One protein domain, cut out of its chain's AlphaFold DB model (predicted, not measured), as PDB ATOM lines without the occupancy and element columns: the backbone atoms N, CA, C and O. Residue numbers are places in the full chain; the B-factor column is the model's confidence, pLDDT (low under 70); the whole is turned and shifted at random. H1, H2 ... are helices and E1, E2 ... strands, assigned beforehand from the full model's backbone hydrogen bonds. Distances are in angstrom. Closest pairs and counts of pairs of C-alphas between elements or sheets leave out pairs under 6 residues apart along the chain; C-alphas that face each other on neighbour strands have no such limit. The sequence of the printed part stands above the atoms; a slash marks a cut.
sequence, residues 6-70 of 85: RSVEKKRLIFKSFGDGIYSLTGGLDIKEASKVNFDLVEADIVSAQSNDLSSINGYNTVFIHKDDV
ATOM      1  N   ARG A   6      16.336   8.632  -8.721       69.75
ATOM      2  CA  ARG A   6      15.117   9.468  -8.654       69.75
ATOM      3  C   ARG A   6      13.916   8.819  -9.342       69.75
ATOM      4  O   ARG A   6      12.773   9.102  -8.994       69.75
ATOM      5  N   SER A   7      14.156   7.934 -10.311       66.38
ATOM      6  CA  SER A   7      13.097   7.250 -11.061       66.38
ATOM      7  C   SER A   7      12.402   6.135 -10.265       66.38
ATOM      8  O   SER A   7      11.322   5.697 -10.680       66.38
ATOM      9  N   VAL A   8      12.975   5.733  -9.116       69.06
ATOM     10  CA  VAL A   8      12.484   4.656  -8.234       69.06
ATOM     11  C   VAL A   8      11.995   5.122  -6.854       69.06
ATOM     12  O   VAL A   8      11.311   4.357  -6.191       69.06
ATOM     13  N   GLU A   9      12.236   6.370  -6.424       73.81
ATOM     14  CA  GLU A   9      11.909   6.850  -5.057       73.81
ATOM     15  C   GLU A   9      10.434   6.710  -4.631       73.81
ATOM     16  O   GLU A   9      10.137   6.626  -3.443       73.81
ATOM     17  N   LYS A  10       9.491   6.677  -5.580       76.31
ATOM     18  CA  LYS A  10       8.050   6.472  -5.320       76.31
ATOM     19  C   LYS A  10       7.526   5.150  -5.874       76.31
ATOM     20  O   LYS A  10       6.321   4.998  -6.084       76.31
ATOM     21  N   LYS A  11       8.424   4.218  -6.175       79.12
ATOM     22  CA  LYS A  11       8.100   2.928  -6.773       79.12
ATOM     23  C   LYS A  11       8.596   1.817  -5.864       79.12
ATOM     24  O   LYS A  11       9.563   1.978  -5.128       79.12
ATOM     25  N   ARG A  12       7.894   0.697  -5.892       80.00
ATOM     26  CA  ARG A  12       8.299  -0.545  -5.240       80.00
ATOM     27  C   ARG A  12       8.586  -1.567  -6.326       80.00
ATOM     28  O   ARG A  12       7.984  -1.509  -7.396       80.00
ATOM     29  N   LEU A  13       9.503  -2.477  -6.041       77.81
ATOM     30  CA  LEU A  13       9.759  -3.634  -6.884       77.81
ATOM     31  C   LEU A  13       9.065  -4.836  -6.251       77.81
ATOM     32  O   LEU A  13       9.214  -5.070  -5.053       77.81
ATOM     33  N   ILE A  14       8.291  -5.568  -7.045       80.25
ATOM     34  CA  ILE A  14       7.714  -6.852  -6.651       80.25
ATOM     35  C   ILE A  14       8.483  -7.930  -7.400       80.25
ATOM     36  O   ILE A  14       8.328  -8.065  -8.612       80.25
ATOM     37  N   PHE A  15       9.311  -8.681  -6.678       76.88
ATOM     38  CA  PHE A  15      10.039  -9.821  -7.225       76.88
ATOM     39  C   PHE A  15       9.060 -10.952  -7.535       76.88
ATOM     40  O   PHE A  15       8.289 -11.365  -6.670       76.88
ATOM     41  N   LYS A  16       9.069 -11.420  -8.782       76.69
ATOM     42  CA  LYS A  16       8.123 -12.420  -9.283       76.69
ATOM     43  C   LYS A  16       8.754 -13.782  -9.458       76.69
ATOM     44  O   LYS A  16       8.158 -14.789  -9.088       76.69
ATOM     45  N   SER A  17       9.919 -13.807 -10.087       74.50
ATOM     46  CA  SER A  17      10.557 -15.044 -10.493       74.50
ATOM     47  C   SER A  17      12.072 -14.889 -10.499       74.50
ATOM     48  O   SER A  17      12.614 -13.789 -10.635       74.50
ATOM     49  N   PHE A  18      12.741 -16.020 -10.325       74.94
ATOM     50  CA  PHE A  18      14.184 -16.143 -10.418       74.94
ATOM     51  C   PHE A  18      14.516 -17.135 -11.524       74.94
ATOM     52  O   PHE A  18      13.816 -18.144 -11.674       74.94
ATOM     53  N   GLY A  19      15.574 -16.858 -12.281       72.00
ATOM     54  CA  GLY A  19      15.979 -17.722 -13.380       72.00
ATOM     55  C   GLY A  19      16.972 -17.067 -14.326       72.00
ATOM     56  O   GLY A  19      17.582 -16.060 -14.005       72.00
ATOM     57  N   ASP A  20      17.115 -17.616 -15.524       66.75
ATOM     58  CA  ASP A  20      17.997 -17.094 -16.579       66.75
ATOM     59  C   ASP A  20      17.214 -16.383 -17.702       66.75
ATOM     60  O   ASP A  20      17.747 -16.078 -18.768       66.75
ATOM     61  N   GLY A  21      15.924 -16.118 -17.465       58.66
ATOM     62  CA  GLY A  21      14.993 -15.557 -18.448       58.66
ATOM     63  C   GLY A  21      14.420 -16.582 -19.439       58.66
ATOM     64  O   GLY A  21      13.486 -16.244 -20.164       58.66
ATOM     65  N   ILE A  22      14.923 -17.823 -19.455       58.94
ATOM     66  CA  ILE A  22      14.395 -18.950 -20.246       58.94
ATOM     67  C   ILE A  22      13.691 -19.953 -19.326       58.94
ATOM     68  O   ILE A  22      12.588 -20.409 -19.623       58.94
ATOM     69  N   TYR A  23      14.312 -20.262 -18.190       55.06
ATOM     70  CA  TYR A  23      13.795 -21.134 -17.147       55.06
ATOM     71  C   TYR A  23      13.494 -20.298 -15.906       55.06
ATOM     72  O   TYR A  23      14.400 -19.726 -15.306       55.06
ATOM     73  N   SER A  24      12.221 -20.213 -15.518       58.09
ATOM     74  CA  SER A  24      11.784 -19.527 -14.300       58.09
ATOM     75  C   SER A  24      11.257 -20.528 -13.276       58.09
ATOM     76  O   SER A  24      10.474 -21.429 -13.591       58.09
ATOM     77  N   LEU A  25      11.673 -20.367 -12.019       58.50
ATOM     78  CA  LEU A  25      11.143 -21.134 -10.892       58.50
ATOM     79  C   LEU A  25       9.732 -20.643 -10.548       58.50
ATOM     80  O   LEU A  25       9.531 -19.838  -9.646       58.50
ATOM     81  N   THR A  26       8.745 -21.114 -11.307       56.69
ATOM     82  CA  THR A  26       7.316 -20.873 -11.036       56.69
ATOM     83  C   THR A  26       6.632 -22.075 -10.371       56.69
ATOM     84  O   THR A  26       5.442 -22.019 -10.069       56.69
ATOM     85  N   GLY A  27       7.378 -23.152 -10.090       58.53
ATOM     86  CA  GLY A  27       6.885 -24.380  -9.465       58.53
ATOM     87  C   GLY A  27       8.009 -25.283  -8.945       58.53
ATOM     88  O   GLY A  27       9.186 -24.925  -8.999       58.53
ATOM     89  N   GLY A  28       7.643 -26.459  -8.427       48.69
ATOM     90  CA  GLY A  28       8.605 -27.472  -7.986       48.69
ATOM     91  C   GLY A  28       9.308 -28.120  -9.179       48.69
ATOM     92  O   GLY A  28       8.645 -28.660 -10.061       48.69
ATOM     93  N   LEU A  29      10.638 -28.054  -9.208       57.56
ATOM     94  CA  LEU A  29      11.453 -28.684 -10.247       57.56
ATOM     95  C   LEU A  29      11.786 -30.130  -9.884       57.56
ATOM     96  O   LEU A  29      12.084 -30.437  -8.728       57.56
ATOM     97  N   ASP A  30      11.825 -30.998 -10.895       58.81
ATOM     98  CA  ASP A  30      12.518 -32.279 -10.774       58.81
ATOM     99  C   ASP A  30      14.016 -32.010 -10.526       58.81
ATOM    100  O   ASP A  30      14.611 -31.079 -11.082       58.81
ATOM    101  N   ILE A  31      14.653 -32.834  -9.693       61.88
ATOM    102  CA  ILE A  31      16.054 -32.691  -9.272       61.88
ATOM    103  C   ILE A  31      17.017 -32.598 -10.470       61.88
ATOM    104  O   ILE A  31      18.051 -31.934 -10.402       61.88
ATOM    105  N   LYS A  32      16.667 -33.238 -11.595       66.44
ATOM    106  CA  LYS A  32      17.467 -33.218 -12.831       66.44
ATOM    107  C   LYS A  32      17.400 -31.875 -13.554       66.44
ATOM    108  O   LYS A  32      18.340 -31.512 -14.260       66.44
ATOM    109  N   GLU A  33      16.304 -31.148 -13.386       60.16
ATOM    110  CA  GLU A  33      16.065 -29.844 -14.004       60.16
ATOM    111  C   GLU A  33      16.563 -28.706 -13.115       60.16
ATOM    112  O   GLU A  33      17.083 -27.723 -13.635       60.16
ATOM    113  N   ALA A  34      16.545 -28.888 -11.790       63.47
ATOM    114  CA  ALA A  34      17.110 -27.935 -10.832       63.47
ATOM    115  C   ALA A  34      18.589 -27.608 -11.114       63.47
ATOM    116  O   ALA A  34      18.994 -26.456 -11.020       63.47
ATOM    117  N   SER A  35      19.382 -28.599 -11.543       60.78
ATOM    118  CA  SER A  35      20.799 -28.399 -11.907       60.78
ATOM    119  C   SER A  35      21.032 -27.511 -13.137       60.78
ATOM    120  O   SER A  35      22.164 -27.110 -13.393       60.78
ATOM    121  N   LYS A  36      19.979 -27.231 -13.914       60.41
ATOM    122  CA  LYS A  36      20.036 -26.410 -15.131       60.41
ATOM    123  C   LYS A  36      19.522 -24.993 -14.912       60.41
ATOM    124  O   LYS A  36      19.683 -24.168 -15.804       60.41
ATOM    125  N   VAL A  37      18.896 -24.718 -13.767       60.91
ATOM    126  CA  VAL A  37      18.411 -23.378 -13.449       60.91
ATOM    127  C   VAL A  37      19.580 -22.545 -12.962       60.91
ATOM    128  O   VAL A  37      20.095 -22.747 -11.863       60.91
ATOM    129  N   ASN A  38      19.985 -21.596 -13.799       65.12
ATOM    130  CA  ASN A  38      20.885 -20.535 -13.386       65.12
ATOM    131  C   ASN A  38      20.044 -19.378 -12.851       65.12
ATOM    132  O   ASN A  38      19.054 -18.976 -13.457       65.12
ATOM    133  N   PHE A  39      20.432 -18.848 -11.697       70.75
ATOM    134  CA  PHE A  39      19.762 -17.719 -11.056       70.75
ATOM    135  C   PHE A  39      20.374 -16.406 -11.536       70.75
ATOM    136  O   PHE A  39      20.721 -15.573 -10.712       70.75
ATOM    137  N   ASP A  40      20.592 -16.246 -12.840       73.31
ATOM    138  CA  ASP A  40      21.362 -15.117 -13.379       73.31
ATOM    139  C   ASP A  40      20.557 -13.815 -13.409       73.31
ATOM    140  O   ASP A  40      21.124 -12.725 -13.316       73.31
ATOM    141  N   LEU A  41      19.234 -13.930 -13.497       74.06
ATOM    142  CA  LEU A  41      18.283 -12.839 -13.587       74.06
ATOM    143  C   LEU A  41      17.153 -12.985 -12.564       74.06
ATOM    144  O   LEU A  41      16.678 -14.069 -12.220       74.06
ATOM    145  N   VAL A  42      16.676 -11.833 -12.121       77.31
ATOM    146  CA  VAL A  42      15.539 -11.706 -11.222       77.31
ATOM    147  C   VAL A  42      14.505 -10.841 -11.918       77.31
ATOM    148  O   VAL A  42      14.778  -9.691 -12.267       77.31
ATOM    149  N   GLU A  43      13.321 -11.397 -12.134       82.81
ATOM    150  CA  GLU A  43      12.199 -10.674 -12.718       82.81
ATOM    151  C   GLU A  43      11.469  -9.888 -11.629       82.81
ATOM    152  O   GLU A  43      11.047 -10.447 -10.610       82.81
ATOM    153  N   ALA A  44      11.285  -8.589 -11.857       81.00
ATOM    154  CA  ALA A  44      10.545  -7.725 -10.955       81.00
ATOM    155  C   ALA A  44       9.569  -6.815 -11.702       81.00
ATOM    156  O   ALA A  44       9.917  -6.185 -12.702       81.00
ATOM    157  N   ASP A  45       8.362  -6.685 -11.160       84.12
ATOM    158  CA  ASP A  45       7.416  -5.652 -11.568       84.12
ATOM    159  C   ASP A  45       7.692  -4.356 -10.818       84.12
ATOM    160  O   ASP A  45       7.968  -4.347  -9.616       84.12
ATOM    161  N   ILE A  46       7.538  -3.240 -11.516       81.44
ATOM    162  CA  ILE A  46       7.651  -1.916 -10.933       81.44
ATOM    163  C   ILE A  46       6.244  -1.431 -10.603       81.44
ATOM    164  O   ILE A  46       5.440  -1.177 -11.496       81.44
ATOM    165  N   VAL A  47       5.933  -1.227  -9.328       83.44
ATOM    166  CA  VAL A  47       4.614  -0.747  -8.893       83.44
ATOM    167  C   VAL A  47       4.692   0.622  -8.237       83.44
ATOM    168  O   VAL A  47       5.669   0.976  -7.578       83.44
ATOM    169  N   SER A  48       3.629   1.403  -8.382       79.25
ATOM    170  CA  SER A  48       3.466   2.676  -7.688       79.25
ATOM    171  C   SER A  48       3.385   2.447  -6.178       79.25
ATOM    172  O   SER A  48       2.590   1.640  -5.688       79.25
ATOM    173  N   ALA A  49       4.173   3.191  -5.400       76.81
ATOM    174  CA  ALA A  49       4.086   3.140  -3.943       76.81
ATOM    175  C   ALA A  49       2.761   3.694  -3.399       76.81
ATOM    176  O   ALA A  49       2.340   3.311  -2.315       76.81
ATOM    177  N   GLN A  50       2.102   4.572  -4.158       77.69
ATOM    178  CA  GLN A  50       0.888   5.258  -3.720       77.69
ATOM    179  C   GLN A  50      -0.393   4.537  -4.139       77.69
ATOM    180  O   GLN A  50      -1.315   4.456  -3.336       77.69
ATOM    181  N   SER A  51      -0.460   4.020  -5.371       80.19
ATOM    182  CA  SER A  51      -1.682   3.386  -5.896       80.19
ATOM    183  C   SER A  51      -1.643   1.861  -5.883       80.19
ATOM    184  O   SER A  51      -2.676   1.232  -6.050       80.19
ATOM    185  N   ASN A  52      -0.468   1.259  -5.655       74.38
ATOM    186  CA  ASN A  52      -0.255  -0.190  -5.746       74.38
ATOM    187  C   ASN A  52      -0.454  -0.777  -7.161       74.38
ATOM    188  O   ASN A  52      -0.383  -1.992  -7.320       74.38
ATOM    189  N   ASP A  53      -0.644   0.067  -8.179       80.31
ATOM    190  CA  ASP A  53      -0.767  -0.354  -9.578       80.31
ATOM    191  C   ASP A  53       0.595  -0.498 -10.258       80.31
ATOM    192  O   ASP A  53       1.589   0.108  -9.834       80.31
ATOM    193  N   LEU A  54       0.619  -1.234 -11.376       78.88
ATOM    194  CA  LEU A  54       1.768  -1.270 -12.277       78.88
ATOM    195  C   LEU A  54       2.164   0.147 -12.691       78.88
ATOM    196  O   LEU A  54       1.356   0.959 -13.141       78.88
ATOM    197  N   SER A  55       3.449   0.426 -12.555       80.12
ATOM    198  CA  SER A  55       4.073   1.682 -12.932       80.12
ATOM    199  C   SER A  55       5.182   1.404 -13.934       80.12
ATOM    200  O   SER A  55       5.737   0.311 -13.970       80.12
ATOM    201  N   SER A  56       5.522   2.387 -14.758       77.00
ATOM    202  CA  SER A  56       6.604   2.234 -15.724       77.00
ATOM    203  C   SER A  56       7.835   3.049 -15.333       77.00
ATOM    204  O   SER A  56       7.747   4.154 -14.786       77.00
ATOM    205  N   ILE A  57       9.017   2.508 -15.610       73.62
ATOM    206  CA  ILE A  57      10.276   3.254 -15.695       73.62
ATOM    207  C   ILE A  57      10.712   3.183 -17.152       73.62
ATOM    208  O   ILE A  57      10.914   2.100 -17.689       73.62
ATOM    209  N   ASN A  58      10.830   4.340 -17.805       71.56
ATOM    210  CA  ASN A  58      11.215   4.443 -19.217       71.56
ATOM    211  C   ASN A  58      10.375   3.550 -20.157       71.56
ATOM    212  O   ASN A  58      10.903   2.993 -21.110       71.56
ATOM    213  N   GLY A  59       9.076   3.397 -19.875       76.12
ATOM    214  CA  GLY A  59       8.161   2.574 -20.678       76.12
ATOM    215  C   GLY A  59       8.128   1.084 -20.319       76.12
ATOM    216  O   GLY A  59       7.272   0.375 -20.833       76.12
ATOM    217  N   TYR A  60       8.978   0.622 -19.399       72.75
ATOM    218  CA  TYR A  60       9.000  -0.763 -18.927       72.75
ATOM    219  C   TYR A  60       8.311  -0.878 -17.568       72.75
ATOM    220  O   TYR A  60       8.612  -0.110 -16.655       72.75
ATOM    221  N   ASN A  61       7.375  -1.816 -17.445       82.12
ATOM    222  CA  ASN A  61       6.661  -2.150 -16.206       82.12
ATOM    223  C   ASN A  61       7.234  -3.391 -15.502       82.12
ATOM    224  O   ASN A  61       7.048  -3.540 -14.298       82.12
ATOM    225  N   THR A  62       7.973  -4.218 -16.238       81.56
ATOM    226  CA  THR A  62       8.725  -5.370 -15.741       81.56
ATOM    227  C   THR A  62      10.187  -5.212 -16.147       81.56
ATOM    228  O   THR A  62      10.490  -4.759 -17.254       81.56
ATOM    229  N   VAL A  63      11.100  -5.551 -15.241       80.06
ATOM    230  CA  VAL A  63      12.548  -5.488 -15.456       80.06
ATOM    231  C   VAL A  63      13.208  -6.797 -15.040       80.06
ATOM    232  O   VAL A  63      12.732  -7.481 -14.137       80.06
ATOM    233  N   PHE A  64      14.329  -7.109 -15.685       80.62
ATOM    234  CA  PHE A  64      15.221  -8.192 -15.286       80.62
ATOM    235  C   PHE A  64      16.476  -7.588 -14.666       80.62
ATOM    236  O   PHE A  64      17.140  -6.754 -15.291       80.62
ATOM    237  N   ILE A  65      16.770  -7.979 -13.431       79.25
ATOM    238  CA  ILE A  65      17.915  -7.502 -12.657       79.25
ATOM    239  C   ILE A  65      18.938  -8.630 -12.594       79.25
ATOM    240  O   ILE A  65      18.569  -9.766 -12.306       79.25
ATOM    241  N   HIS A  66      20.204  -8.339 -12.889       82.44
ATOM    242  CA  HIS A  66      21.255  -9.348 -12.808       82.44
ATOM    243  C   HIS A  66      21.506  -9.734 -11.350       82.44
ATOM    244  O   HIS A  66      21.461  -8.879 -10.466       82.44
ATOM    245  N   LYS A  67      21.800 -11.009 -11.088       76.62
ATOM    246  CA  LYS A  67      22.009 -11.516  -9.722       76.62
ATOM    247  C   LYS A  67      23.124 -10.804  -8.962       76.62
ATOM    248  O   LYS A  67      23.039 -10.663  -7.754       76.62
ATOM    249  N   ASP A  68      24.143 -10.333  -9.675       81.62
ATOM    250  CA  ASP A  68      25.278  -9.631  -9.065       81.62
ATOM    251  C   ASP A  68      24.903  -8.209  -8.600       81.62
ATOM    252  O   ASP A  68      25.645  -7.603  -7.833       81.62
ATOM    253  N   ASP A  69      23.752  -7.687  -9.039       80.44
ATOM    254  CA  ASP A  69      23.215  -6.387  -8.627       80.44
ATOM    255  C   ASP A  69      22.201  -6.510  -7.468       80.44
ATOM    256  O   ASP A  69      21.596  -5.509  -7.068       80.44
ATOM    257  N   VAL A  70      21.973  -7.722  -6.939       72.81
ATOM    258  CA  VAL A  70      21.016  -7.972  -5.854       72.81
ATOM    259  C   VAL A  70      21.614  -8.872  -4.776       72.81
ATOM    260  O   VAL A  70      21.973 -10.019  -5.020       72.81
TER     261      VAL A  70
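Overview. This is residues 6 to 70 of the 85 residues of an uncharacterized protein of Bacillus megaterium (UniProt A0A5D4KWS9). What does the model look like? It is a single, strongly twisted sheet of three strands, with E2 in the middle, drawn out into a long shape by the loop of residues 20 to 40, which runs beyond one end of the sheet and has the tiny helix H1 near its tip. Beyond the other end of E2, a second long loop, residues 49 to 61, leads back to E3. How is it made up? The 65 printed residues hold, in order, E1, H1, E2 and E3; the sheet runs E1 E2 E3, antiparallel throughout, and the class is mostly strand, though only 26 residues are in named elements. How large is it? It is loose, with a radius of gyration of the C-alphas of 13.8 A, and elongated, spanning 42 by 22 by 18 A.

Along the chain. Where are the strands? E1 is residues 11 to 19, 23.1 A from first to last C-alpha, beginning at C-alpha 11 (8.100, 2.928, -6.773). E2 is residues 41 to 48, 22.2 A long, and E3 is residues 62 to 66, 13.5 A long, ending at C-alpha 66 (21.255, -9.348, -12.808). Where is the helix? H1 is residues 31 to 34, 5.1 A long, beginning at C-alpha 31 (16.054, -32.691, -9.272).

Arrangement. How does the inner strand E2 meet the edge strands? E1 and E2 are antiparallel at 156 degrees, with N 14 and O 45 at 2.9 A and N 41 and O 19 at 2.7 A, within hydrogen-bond range. E2 and E3 form a hairpin, antiparallel at 140 degrees, with N 42 and O 65 at 2.8 A, within hydrogen-bond range; the C-alphas of Asp 45 and Thr 62 face each other at 4.4 A. How flat is the sheet? E1 bends by 55 degrees at residue 16, and the sheet's C-alphas lie up to 5.4 A off their best plane. Where does H1 stand? It is not on the sheet, with 0 pairs of C-alphas within 10 A, and it is apart from E3. It is too short for an O i to N i+4 pair, and its one O i to N i+3 pair is not within range.

Size, cuts and confidence. How far does it reach? The two C-alphas farthest apart, those of Arg 6 and Lys 32, are 43.0 A apart. Which links are long? E1 to H1, with 11 residues, and E2 to E3, with 13, are long links; H1 to E2, with 6, is short. Is the printed part whole and sure? Residues 6 to 70 have no cut. The mean pLDDT of the printed part is 72.1, with residues 6 to 8 and 20 to 38 under 70.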